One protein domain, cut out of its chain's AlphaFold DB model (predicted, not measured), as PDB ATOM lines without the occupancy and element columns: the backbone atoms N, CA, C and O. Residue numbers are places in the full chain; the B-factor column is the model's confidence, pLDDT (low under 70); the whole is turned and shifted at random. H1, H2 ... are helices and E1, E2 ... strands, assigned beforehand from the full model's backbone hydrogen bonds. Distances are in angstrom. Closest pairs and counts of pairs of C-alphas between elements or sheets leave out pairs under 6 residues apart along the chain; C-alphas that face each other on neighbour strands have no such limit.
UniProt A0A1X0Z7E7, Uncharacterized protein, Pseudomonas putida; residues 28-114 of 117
ATOM      1  N   SER A  28      33.852 -34.138  24.480       92.38
ATOM      2  CA  SER A  28      33.303 -35.356  23.875       92.38
ATOM      3  C   SER A  28      34.089 -36.607  24.269       92.38
ATOM      4  O   SER A  28      35.258 -36.549  24.666       92.38
ATOM      5  N   PHE A  29      33.438 -37.760  24.163       93.75
ATOM      6  CA  PHE A  29      34.049 -39.076  24.337       93.75
ATOM      7  C   PHE A  29      33.613 -40.014  23.210       93.75
ATOM      8  O   PHE A  29      32.589 -39.794  22.575       93.75
ATOM      9  N   GLU A  30      34.400 -41.050  22.931       94.00
ATOM     10  CA  GLU A  30      34.070 -42.014  21.879       94.00
ATOM     11  C   GLU A  30      33.206 -43.154  22.432       94.00
ATOM     12  O   GLU A  30      33.534 -43.748  23.461       94.00
ATOM     13  N   PHE A  31      32.137 -43.496  21.718       93.50
ATOM     14  CA  PHE A  31      31.335 -44.693  21.948       93.50
ATOM     15  C   PHE A  31      30.947 -45.308  20.602       93.50
ATOM     16  O   PHE A  31      30.466 -44.607  19.717       93.50
ATOM     17  N   ASN A  32      31.206 -46.606  20.416       91.69
ATOM     18  CA  ASN A  32      30.970 -47.321  19.150       91.69
ATOM     19  C   ASN A  32      31.552 -46.623  17.896       91.69
ATOM     20  O   ASN A  32      30.985 -46.706  16.809       91.69
ATOM     21  N   GLY A  33      32.698 -45.944  18.030       90.25
ATOM     22  CA  GLY A  33      33.340 -45.215  16.931       90.25
ATOM     23  C   GLY A  33      32.702 -43.859  16.598       90.25
ATOM     24  O   GLY A  33      33.056 -43.259  15.583       90.25
ATOM     25  N   MET A  34      31.779 -43.369  17.428       90.75
ATOM     26  CA  MET A  34      31.165 -42.047  17.305       90.75
ATOM     27  C   MET A  34      31.518 -41.150  18.486       90.75
ATOM     28  O   MET A  34      31.673 -41.613  19.614       90.75
ATOM     29  N   ALA A  35      31.650 -39.853  18.216       92.12
ATOM     30  CA  ALA A  35      31.880 -38.849  19.245       92.12
ATOM     31  C   ALA A  35      30.549 -38.467  19.901       92.12
ATOM     32  O   ALA A  35      29.654 -37.941  19.241       92.12
ATOM     33  N   ILE A  36      30.443 -38.712  21.202       93.81
ATOM     34  CA  ILE A  36      29.296 -38.368  22.035       93.81
ATOM     35  C   ILE A  36      29.610 -37.085  22.785       93.81
ATOM     36  O   ILE A  36      30.632 -36.974  23.464       93.81
ATOM     37  N   THR A  37      28.723 -36.112  22.644       90.56
ATOM     38  CA  THR A  37      28.839 -34.780  23.241       90.56
ATOM     39  C   THR A  37      28.022 -34.656  24.519       90.56
ATOM     40  O   THR A  37      28.471 -33.999  25.454       90.56
ATOM     41  N   ASN A  38      26.858 -35.312  24.573       93.19
ATOM     42  CA  ASN A  38      25.942 -35.301  25.706       93.19
ATOM     43  C   ASN A  38      25.735 -36.730  26.247       93.19
ATOM     44  O   ASN A  38      25.181 -37.567  25.538       93.19
ATOM     45  N   PRO A  39      26.130 -37.032  27.498       95.06
ATOM     46  CA  PRO A  39      25.970 -38.365  28.078       95.06
ATOM     47  C   PRO A  39      24.508 -38.763  28.349       95.06
ATOM     48  O   PRO A  39      24.263 -39.921  28.671       95.06
ATOM     49  N   PHE A  40      23.551 -37.836  28.231       95.06
ATOM     50  CA  PHE A  40      22.119 -38.085  28.436       95.06
ATOM     51  C   PHE A  40      21.326 -38.274  27.145       95.06
ATOM     52  O   PHE A  40      20.117 -38.487  27.210       95.06
ATOM     53  N   VAL A  41      21.961 -38.192  25.976       92.44
ATOM     54  CA  VAL A  41      21.289 -38.389  24.686       92.44
ATOM     55  C   VAL A  41      22.049 -39.435  23.887       92.44
ATOM     56  O   VAL A  41      23.272 -39.499  23.975       92.44
ATOM     57  N   ASP A  42      21.329 -40.287  23.164       90.12
ATOM     58  CA  ASP A  42      21.885 -41.354  22.339       90.12
ATOM     59  C   ASP A  42      22.767 -40.828  21.188       90.12
ATOM     60  O   ASP A  42      22.817 -39.635  20.888       90.12
ATOM     61  N   GLU A  43      23.439 -41.747  20.492       86.56
ATOM     62  CA  GLU A  43      24.321 -41.465  19.349       86.56
ATOM     63  C   GLU A  43      23.599 -40.690  18.225       86.56
ATOM     64  O   GLU A  43      24.232 -39.966  17.455       86.56
ATOM     65  N   SER A  44      22.269 -40.831  18.133       83.94
ATOM     66  CA  SER A  44      21.428 -40.124  17.163       83.94
ATOM     67  C   SER A  44      20.969 -38.739  17.621       83.94
ATOM     68  O   SER A  44      20.363 -38.018  16.827       83.94
ATOM     69  N   THR A  45      21.294 -38.330  18.850       79.00
ATOM     70  CA  THR A  45      20.921 -37.052  19.485       79.00
ATOM     71  C   THR A  45      19.410 -36.841  19.660       79.00
ATOM     72  O   THR A  45      18.950 -35.712  19.824       79.00
ATOM     73  N   ILE A  46      18.615 -37.916  19.633       82.38
ATOM     74  CA  ILE A  46      17.143 -37.845  19.646       82.38
ATOM     75  C   ILE A  46      16.559 -38.475  20.909       82.38
ATOM     76  O   ILE A  46      15.529 -38.018  21.411       82.38
ATOM     77  N   VAL A  47      17.176 -39.543  21.408       88.88
ATOM     78  CA  VAL A  47      16.617 -40.360  22.486       88.88
ATOM     79  C   VAL A  47      17.373 -40.078  23.771       88.88
ATOM     80  O   VAL A  47      18.594 -40.177  23.807       88.88
ATOM     81  N   GLN A  48      16.649 -39.765  24.846       90.25
ATOM     82  CA  GLN A  48      17.260 -39.652  26.163       90.25
ATOM     83  C   GLN A  48      17.722 -41.034  26.644       90.25
ATOM     84  O   GLN A  48      16.971 -42.009  26.573       90.25
ATOM     85  N   VAL A  49      18.949 -41.109  27.150       94.31
ATOM     86  CA  VAL A  49      19.559 -42.339  27.665       94.31
ATOM     87  C   VAL A  49      20.154 -42.111  29.047       94.31
ATOM     88  O   VAL A  49      20.496 -40.993  29.429       94.31
ATOM     89  N   ASP A  50      20.277 -43.196  29.806       94.81
ATOM     90  CA  ASP A  50      21.050 -43.198  31.042       94.81
ATOM     91  C   ASP A  50      22.555 -43.212  30.694       94.81
ATOM     92  O   ASP A  50      22.964 -44.051  29.884       94.81
ATOM     93  N   PRO A  51      23.402 -42.353  31.298       96.44
ATOM     94  CA  PRO A  51      24.846 -42.334  31.046       96.44
ATOM     95  C   PRO A  51      25.551 -43.689  31.230       96.44
ATOM     96  O   PRO A  51      26.612 -43.923  30.646       96.44
ATOM     97  N   THR A  52      24.980 -44.614  32.005       95.94
ATOM     98  CA  THR A  52      25.489 -45.991  32.143       95.94
ATOM     99  C   THR A  52      25.497 -46.765  30.821       95.94
ATOM    100  O   THR A  52      26.344 -47.644  30.652       95.94
ATOM    101  N   TYR A  53      24.650 -46.398  29.848       95.50
ATOM    102  CA  TYR A  53      24.696 -46.914  28.472       95.50
ATOM    103  C   TYR A  53      26.079 -46.713  27.836       95.50
ATOM    104  O   TYR A  53      26.599 -47.606  27.169       95.50
ATOM    105  N   TYR A  54      26.710 -45.575  28.129       96.06
ATOM    106  CA  TYR A  54      28.039 -45.205  27.652       96.06
ATOM    107  C   TYR A  54      29.189 -45.724  28.523       96.06
ATOM    108  O   TYR A  54      30.353 -45.423  28.264       96.06
ATOM    109  N   GLY A  55      28.888 -46.506  29.563       96.50
ATOM    110  CA  GLY A  55      29.887 -47.055  30.477       96.50
ATOM    111  C   GLY A  55      30.270 -46.129  31.631       96.50
ATOM    112  O   GLY A  55      31.264 -46.393  32.312       96.50
ATOM    113  N   PHE A  56      29.499 -45.067  31.887       97.88
ATOM    114  CA  PHE A  56      29.622 -44.343  33.148       97.88
ATOM    115  C   PHE A  56      29.225 -45.254  34.315       97.88
ATOM    116  O   PHE A  56      28.225 -45.967  34.252       97.88
ATOM    117  N   ALA A  57      29.991 -45.213  35.402       98.06
ATOM    118  CA  ALA A  57      29.718 -45.991  36.606       98.06
ATOM    119  C   ALA A  57      29.887 -45.136  37.861       98.06
ATOM    120  O   ALA A  57      30.712 -44.223  37.890       98.06
ATOM    121  N   GLU A  58      29.129 -45.439  38.913       97.94
ATOM    122  CA  GLU A  58      29.268 -44.741  40.189       97.94
ATOM    123  C   GLU A  58      30.697 -44.839  40.735       97.94
ATOM    124  O   GLU A  58      31.312 -45.909  40.784       97.94
ATOM    125  N   ALA A  59      31.226 -43.702  41.175       96.81
ATOM    126  CA  ALA A  59      32.537 -43.588  41.781       96.81
ATOM    127  C   ALA A  59      32.497 -42.635  42.976       96.81
ATOM    128  O   ALA A  59      31.851 -41.585  42.945       96.81
ATOM    129  N   GLN A  60      33.260 -42.984  44.013       96.38
ATOM    130  CA  GLN A  60      33.521 -42.114  45.151       96.38
ATOM    131  C   GLN A  60      34.984 -41.659  45.138       96.38
ATOM    132  O   GLN A  60      35.902 -42.475  45.215       96.38
ATOM    133  N   ILE A  61      35.202 -40.345  45.056       91.25
ATOM    134  CA  ILE A  61      36.526 -39.713  44.999       91.25
ATOM    135  C   ILE A  61      36.635 -38.759  46.190       91.25
ATOM    136  O   ILE A  61      36.235 -37.594  46.140       91.25
ATOM    137  N   GLY A  62      37.122 -39.290  47.313       92.56
ATOM    138  CA  GLY A  62      37.074 -38.594  48.597       92.56
ATOM    139  C   GLY A  62      35.627 -38.381  49.051       92.56
ATOM    140  O   GLY A  62      34.929 -39.341  49.382       92.56
ATOM    141  N   VAL A  63      35.185 -37.121  49.064       93.19
ATOM    142  CA  VAL A  63      33.805 -36.726  49.414       93.19
ATOM    143  C   VAL A  63      32.882 -36.595  48.202       93.19
ATOM    144  O   VAL A  63      31.677 -36.458  48.381       93.19
ATOM    145  N   ILE A  64      33.436 -36.626  46.985       95.12
ATOM    146  CA  ILE A  64      32.669 -36.503  45.747       95.12
ATOM    147  C   ILE A  64      32.061 -37.861  45.408       95.12
ATOM    148  O   ILE A  64      32.783 -38.860  45.343       95.12
ATOM    149  N   LYS A  65      30.758 -37.879  45.145       97.62
ATOM    150  CA  LYS A  65      30.063 -38.975  44.467       97.62
ATOM    151  C   LYS A  65      29.753 -38.521  43.048       97.62
ATOM    152  O   LYS A  65      29.279 -37.408  42.869       97.62
ATOM    153  N   ALA A  66      30.055 -39.345  42.058       98.00
ATOM    154  CA  ALA A  66      29.875 -39.002  40.652       98.00
ATOM    155  C   ALA A  66      29.605 -40.260  39.828       98.00
ATOM    156  O   ALA A  66      29.974 -41.362  40.237       98.00
ATOM    157  N   LEU A  67      29.051 -40.081  38.635       98.38
ATOM    158  CA  LEU A  67      29.194 -41.060  37.569       98.38
ATOM    159  C   LEU A  67      30.519 -40.795  36.844       98.38
ATOM    160  O   LEU A  67      30.795 -39.676  36.418       98.38
ATOM    161  N   ARG A  68      31.373 -41.811  36.727       98.06
ATOM    162  CA  ARG A  68      32.716 -41.713  36.152       98.06
ATOM    163  C   ARG A  68      32.824 -42.543  34.883       98.06
ATOM    164  O   ARG A  68      32.510 -43.730  34.898       98.06
ATOM    165  N   LEU A  69      33.383 -41.936  33.841       98.19
ATOM    166  CA  LEU A  69      33.833 -42.625  32.635       98.19
ATOM    167  C   LEU A  69      35.361 -42.557  32.568       98.19
ATOM    168  O   LEU A  69      35.941 -41.471  32.579       98.19
ATOM    169  N   ASN A  70      36.026 -43.711  32.513       97.25
ATOM    170  CA  ASN A  70      37.469 -43.755  32.276       97.25
ATOM    171  C   ASN A  70      37.743 -43.627  30.777       97.25
ATOM    172  O   ASN A  70      37.133 -44.326  29.973       97.25
ATOM    173  N   LEU A  71      38.685 -42.761  30.423       96.00
ATOM    174  CA  LEU A  71      39.114 -42.520  29.053       96.00
ATOM    175  C   LEU A  71      40.537 -43.072  28.842       96.00
ATOM    176  O   LEU A  71      41.246 -43.371  29.813       96.00
ATOM    177  N   PRO A  72      40.989 -43.209  27.583       94.06
ATOM    178  CA  PRO A  72      42.372 -43.558  27.285       94.06
ATOM    179  C   PRO A  72      43.382 -42.612  27.949       94.06
ATOM    180  O   PRO A  72      43.071 -41.475  28.306       94.06
ATOM    181  N   GLU A  73      44.620 -43.094  28.084       93.12
ATOM    182  CA  GLU A  73      45.750 -42.331  28.643       93.12
ATOM    183  C   GLU A  73      45.564 -41.913  30.113       93.12
ATOM    184  O   GLU A  73      46.253 -41.027  30.600       93.12
ATOM    185  N   GLY A  74      44.644 -42.554  30.841       93.94
ATOM    186  CA  GLY A  74      44.402 -42.281  32.261       93.94
ATOM    187  C   GLY A  74      43.514 -41.064  32.529       93.94
ATOM    188  O   GLY A  74      43.240 -40.763  33.691       93.94
ATOM    189  N   ARG A  75      43.029 -40.392  31.478       96.38
ATOM    190  CA  ARG A  75      42.019 -39.334  31.593       96.38
ATOM    191  C   ARG A  75      40.690 -39.916  32.071       96.38
ATOM    192  O   ARG A  75      40.427 -41.111  31.934       96.38
ATOM    193  N   TYR A  76      39.822 -39.075  32.613       96.94
ATOM    194  CA  TYR A  76      38.476 -39.500  32.984       96.94
ATOM    195  C   TYR A  76      37.498 -38.333  32.997       96.94
ATOM    196  O   TYR A  76      37.875 -37.187  33.244       96.94
ATOM    197  N   MET A  77      36.228 -38.644  32.766       97.00
ATOM    198  CA  MET A  77      35.127 -37.712  32.956       97.00
ATOM    199  C   MET A  77      34.389 -38.014  34.255       97.00
ATOM    200  O   MET A  77      34.230 -39.179  34.623       97.00
ATOM    201  N   LEU A  78      33.933 -36.962  34.930       97.31
ATOM    202  CA  LEU A  78      32.999 -37.037  36.048       97.31
ATOM    203  C   LEU A  78      31.730 -36.282  35.693       97.31
ATOM    204  O   LEU A  78      31.786 -35.121  35.288       97.31
ATOM    205  N   LEU A  79      30.608 -36.946  35.907       97.69
ATOM    206  CA  LEU A  79      29.279 -36.392  35.826       97.69
ATOM    207  C   LEU A  79      28.704 -36.314  37.241       97.69
ATOM    208  O   LEU A  79      28.646 -37.315  37.961       97.69
ATOM    209  N   THR A  80      28.338 -35.109  37.649       97.81
ATOM    210  CA  THR A  80      27.820 -34.790  38.984       97.81
ATOM    211  C   THR A  80      26.582 -33.917  38.866       97.81
ATOM    212  O   THR A  80      26.311 -33.371  37.798       97.81
ATOM    213  N   ASP A  81      25.889 -33.711  39.978       96.81
ATOM    214  CA  ASP A  81      24.924 -32.624  40.111       96.81
ATOM    215  C   ASP A  81      25.578 -31.237  39.935       96.81
ATOM    216  O   ASP A  81      26.800 -31.091  39.776       96.81
ATOM    217  N   GLU A  82      24.755 -30.194  40.017       95.69
ATOM    218  CA  GLU A  82      25.202 -28.802  39.918       95.69
ATOM    219  C   GLU A  82      26.195 -28.387  41.010       95.69
ATOM    220  O   GLU A  82      27.016 -27.492  40.806       95.69
ATOM    221  N   THR A  83      26.137 -29.032  42.182       94.69
ATOM    222  CA  THR A  83      27.045 -28.730  43.296       94.69
ATOM    223  C   THR A  83      28.445 -29.262  43.026       94.69
ATOM    224  O   THR A  83      29.433 -28.792  43.602       94.69
ATOM    225  N   GLY A  84      28.553 -30.229  42.116       94.44
ATOM    226  CA  GLY A  84      29.813 -30.795  41.709       94.44
ATOM    227  C   GLY A  84      30.330 -31.898  42.625       94.44
ATOM    228  O   GLY A  84      31.487 -32.295  42.447       94.44
ATOM    229  N   VAL A  85      29.531 -32.333  43.607       95.00
ATOM    230  CA  VAL A  85      29.954 -33.269  44.659       95.00
ATOM    231  C   VAL A  85      28.991 -34.436  44.878       95.00
ATOM    232  O   VAL A  85      29.383 -35.385  45.563       95.00
ATOM    233  N   GLN A  86      27.777 -34.398  44.324       97.56
ATOM    234  CA  GLN A  86      26.832 -35.514  44.388       97.56
ATOM    235  C   GLN A  86      26.626 -36.165  43.018       97.56
ATOM    236  O   GLN A  86      27.026 -35.633  41.979       97.56
ATOM    237  N   LEU A  87      25.998 -37.344  43.046       97.88
ATOM    238  CA  LEU A  87      25.527 -38.020  41.841       97.88
ATOM    239  C   LEU A  87      24.616 -37.085  41.029       97.88
ATOM    240  O   LEU A  87      23.938 -36.255  41.634       97.88
ATOM    241  N   PRO A  88      24.614 -37.207  39.690       97.19
ATOM    242  CA  PRO A  88      23.784 -36.373  38.831       97.19
ATOM    243  C   PRO A  88      22.303 -36.498  39.181       97.19
ATOM    244  O   PRO A  88      21.819 -37.579  39.522       97.19
ATOM    245  N   ASP A  89      21.600 -35.378  39.065       95.12
ATOM    246  CA  ASP A  89      20.153 -35.324  39.183       95.12
ATOM    247  C   ASP A  89      19.534 -35.794  37.860       95.12
ATOM    248  O   ASP A  89      19.698 -35.156  36.818       95.12
ATOM    249  N   MET A  90      18.873 -36.951  37.884       92.44
ATOM    250  CA  MET A  90      18.245 -37.530  36.692       92.44
ATOM    251  C   MET A  90      16.914 -36.843  36.345       92.44
ATOM    252  O   MET A  90      16.441 -37.002  35.220       92.44
ATOM    253  N   ASP A  91      16.335 -36.079  37.280       92.00
ATOM    254  CA  ASP A  91      15.096 -35.324  37.077       92.00
ATOM    255  C   ASP A  91      15.365 -33.921  36.485       92.00
ATOM    256  O   ASP A  91      14.494 -33.364  35.816       92.00
ATOM    257  N   ASP A  92      16.570 -33.365  36.682       93.50
ATOM    258  CA  ASP A  92      17.001 -32.050  36.171       93.50
ATOM    259  C   ASP A  92      18.378 -32.135  35.487       93.50
ATOM    260  O   ASP A  92      19.409 -31.663  35.983       93.50
ATOM    261  N   VAL A  93      18.398 -32.793  34.321       94.12
ATOM    262  CA  VAL A  93      19.647 -33.147  33.630       94.12
ATOM    263  C   VAL A  93      20.480 -31.941  33.209       94.12
ATOM    264  O   VAL A  93      21.707 -32.024  33.216       94.12
ATOM    265  N   ASP A  94      19.842 -30.814  32.890       93.94
ATOM    266  CA  ASP A  94      20.498 -29.619  32.349       93.94
ATOM    267  C   ASP A  94      21.434 -28.951  33.361       93.94
ATOM    268  O   ASP A  94      22.426 -28.317  32.981       93.94
ATOM    269  N   ARG A  95      21.152 -29.125  34.656       94.50
ATOM    270  CA  ARG A  95      21.956 -28.572  35.752       94.50
ATOM    271  C   ARG A  95      23.121 -29.467  36.154       94.50
ATOM    272  O   ARG A  95      23.979 -29.035  36.924       94.50
ATOM    273  N   ASN A  96      23.201 -30.682  35.617       96.69
ATOM    274  CA  ASN A  96      24.335 -31.554  35.871       96.69
ATOM    275  C   ASN A  96      25.621 -30.987  35.263       96.69
ATOM    276  O   ASN A  96      25.617 -30.300  34.240       96.69
ATOM    277  N   LEU A  97      26.743 -31.298  35.906       95.88
ATOM    278  CA  LEU A  97      28.076 -30.877  35.499       95.88
ATOM    279  C   LEU A  97      28.854 -32.050  34.916       95.88
ATOM    280  O   LEU A  97      29.097 -33.037  35.612       95.88
ATOM    281  N   LEU A  98      29.338 -31.890  33.685       95.94
ATOM    282  CA  LEU A  98      30.330 -32.770  33.079       95.94
ATOM    283  C   LEU A  98      31.717 -32.141  33.223       95.94
ATOM    284  O   LEU A  98      31.936 -30.993  32.842       95.94
ATOM    285  N   LYS A  99      32.665 -32.893  33.778       94.94
ATOM    286  CA  LYS A  99      34.037 -32.449  34.050       94.94
ATOM    287  C   LYS A  99      35.024 -33.429  33.439       94.94
ATOM    288  O   LYS A  99      34.913 -34.623  33.690       94.94
ATOM    289  N   LEU A 100      36.020 -32.935  32.714       95.19
ATOM    290  CA  LEU A 100      37.146 -33.721  32.216       95.19
ATOM    291  C   LEU A 100      38.370 -33.500  33.104       95.19
ATOM    292  O   LEU A 100      38.767 -32.360  33.351       95.19
ATOM    293  N   TYR A 101      39.000 -34.593  33.512       94.81
ATOM    294  CA  TYR A 101      40.262 -34.606  34.235       94.81
ATOM    295  C   TYR A 101      41.351 -35.274  33.395       94.81
ATOM    296  O   TYR A 101      41.100 -36.258  32.689       94.81
ATOM    297  N   ASP A 102      42.565 -34.741  33.496       94.75
ATOM    298  CA  ASP A 102      43.748 -35.359  32.913       94.75
ATOM    299  C   ASP A 102      44.248 -36.559  33.743       94.75
ATOM    300  O   ASP A 102      43.695 -36.906  34.790       94.75
ATOM    301  N   ALA A 103      45.306 -37.212  33.256       94.81
ATOM    302  CA  ALA A 103      45.909 -38.382  33.891       94.81
ATOM    303  C   ALA A 103      46.506 -38.097  35.283       94.81
ATOM    304  O   ALA A 103      46.680 -39.019  36.080       94.81
ATOM    305  N   GLU A 104      46.813 -36.834  35.583       95.31
ATOM    306  CA  GLU A 104      47.317 -36.397  36.889       95.31
ATOM    307  C   GLU A 104      46.169 -36.073  37.862       95.31
ATOM    308  O   GLU A 104      46.406 -35.730  39.022       95.31
ATOM    309  N   GLY A 105      44.915 -36.197  37.411       92.44
ATOM    310  CA  GLY A 105      43.726 -35.878  38.192       92.44
ATOM    311  C   GLY A 105      43.452 -34.379  38.287       92.44
ATOM    312  O   GLY A 105      42.708 -33.943  39.172       92.44
ATOM    313  N   LYS A 106      44.025 -33.567  37.393       92.19
ATOM    314  CA  LYS A 106      43.759 -32.132  37.329       92.19
ATOM    315  C   LYS A 106      42.602 -31.855  36.373       92.19
ATOM    316  O   LYS A 106      42.520 -32.402  35.276       92.19
ATOM    317  N   LEU A 107      41.695 -30.978  36.804       92.69
ATOM    318  CA  LEU A 107      40.558 -30.550  35.992       92.69
ATOM    319  C   LEU A 107      41.059 -29.831  34.733       92.69
ATOM    320  O   LEU A 107      41.746 -28.812  34.835       92.69
ATOM    321  N   SER A 108      40.708 -30.362  33.566       90.75
ATOM    322  CA  SER A 108      41.068 -29.813  32.257       90.75
ATOM    323  C   SER A 108      39.949 -28.958  31.664       90.75
ATOM    324  O   SER A 108      40.226 -27.902  31.103       90.75
ATOM    325  N   ALA A 109      38.695 -29.396  31.795       90.75
ATOM    326  CA  ALA A 109      37.524 -28.690  31.274       90.75
ATOM    327  C   ALA A 109      36.259 -29.080  32.041       90.75
ATOM    328  O   ALA A 109      36.220 -30.129  32.686       90.75
ATOM    329  N   TYR A 110      35.223 -28.248  31.964       93.06
ATOM    330  CA  TYR A 110      33.897 -28.587  32.467       93.06
ATOM    331  C   TYR A 110      32.798 -27.771  31.785       93.06
ATOM    332  O   TYR A 110      33.057 -26.654  31.337       93.06
ATOM    333  N   CYS A 111      31.580 -28.307  31.762       93.00
ATOM    334  CA  CYS A 111      30.377 -27.603  31.327       93.00
ATOM    335  C   CYS A 111      29.144 -28.088  32.100       93.00
ATOM    336  O   CYS A 111      29.139 -29.181  32.666       93.00
ATOM    337  N   PHE A 112      28.090 -27.273  32.093       94.00
ATOM    338  CA  PHE A 112      26.746 -27.754  32.394       94.00
ATOM    339  C   PHE A 112      26.192 -28.498  31.181       94.00
ATOM    340  O   PHE A 112      26.487 -28.119  30.045       94.00
ATOM    341  N   ILE A 113      25.391 -29.535  31.410       93.69
ATOM    342  CA  ILE A 113      24.759 -30.295  30.326       93.69
ATOM    343  C   ILE A 113      23.827 -29.406  29.502       93.69
ATOM    344  O   ILE A 113      23.890 -29.450  28.279       93.69
ATOM    345  N   GLY A 114      23.063 -28.518  30.144       91.19
ATOM    346  CA  GLY A 114      22.173 -27.582  29.453       91.19
ATOM    347  C   GLY A 114      22.893 -26.523  28.606       91.19
ATOM    348  O   GLY A 114      22.242 -25.729  27.932       91.19
TER     349      GLY A 114
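AT A GLANCE: This is residues 28 to 114 of the 117 residues of an uncharacterized protein of Pseudomonas putida (UniProt A0A1X0Z7E7). One strongly twisted sheet of five strands, E3 to E7, fans out as a slab, and a small hairpin, E1 and E2, sits beyond one of its faces. On that same side are the one short helix, H1, and the loop of residues 37 to 50. The printed part has 87 residues, with named elements in the order E1 E2 H1 E3 E4 E5 E6 E7, and is mostly strand by class, with under half of the residues in named elements. The large sheet, order E3 E4 E5 E6 E7, is antiparallel. The whole is compact, radius of gyration of the C-alphas 12.1 A, spanning 34 by 30 by 19 A.

IN THESE COORDINATES: E1, residues 29 to 31, begins at C-alpha 29 (34.049, -39.076, 24.337). E2 is residues 34 to 36 and H1 residues 51 to 54. E3, residues 57 to 61, is 12.5 A long; E4, 64 to 70, 16.0 A; E5, 76 to 80, 13.1 A; E6, 97 to 101, 12.8 A. E7, residues 107 to 112, 14.5 A, ends at C-alpha 112 (26.746, -27.754, 32.394).

HOW THE PARTS SIT: E3 to E7 form a meander, each strand the antiparallel neighbour of the one before, with edge strands E3 and E7. N 59 and O 66 join E3 and E4 within hydrogen-bond range at 2.8 A; N 67 and O 79, E4 and E5, at 2.9 A; N 78 and O 99, E5 and E6, at 2.8 A; N 100 and O 109, E6 and E7, at 2.8 A. H1 only grazes this sheet, with residues 51 to 54; it is too short for an O i to N i+4 pair, and its one O i to N i+3 pair is within range. The hairpin E1 and E2 has N 31 and O 34 at 2.9 A; both strands are apart from E3 to E7. The closest C-alphas of E1 and H1, Phe 31 and Tyr 54, are 6.6 A apart.

THE WHOLE: The C-alphas farthest apart, Ile 46 and Gly 62, are 35.2 A apart. The printed part has no cut. The links E2 to H1 and E5 to E6 are long. No printed residue is under 70 in pLDDT.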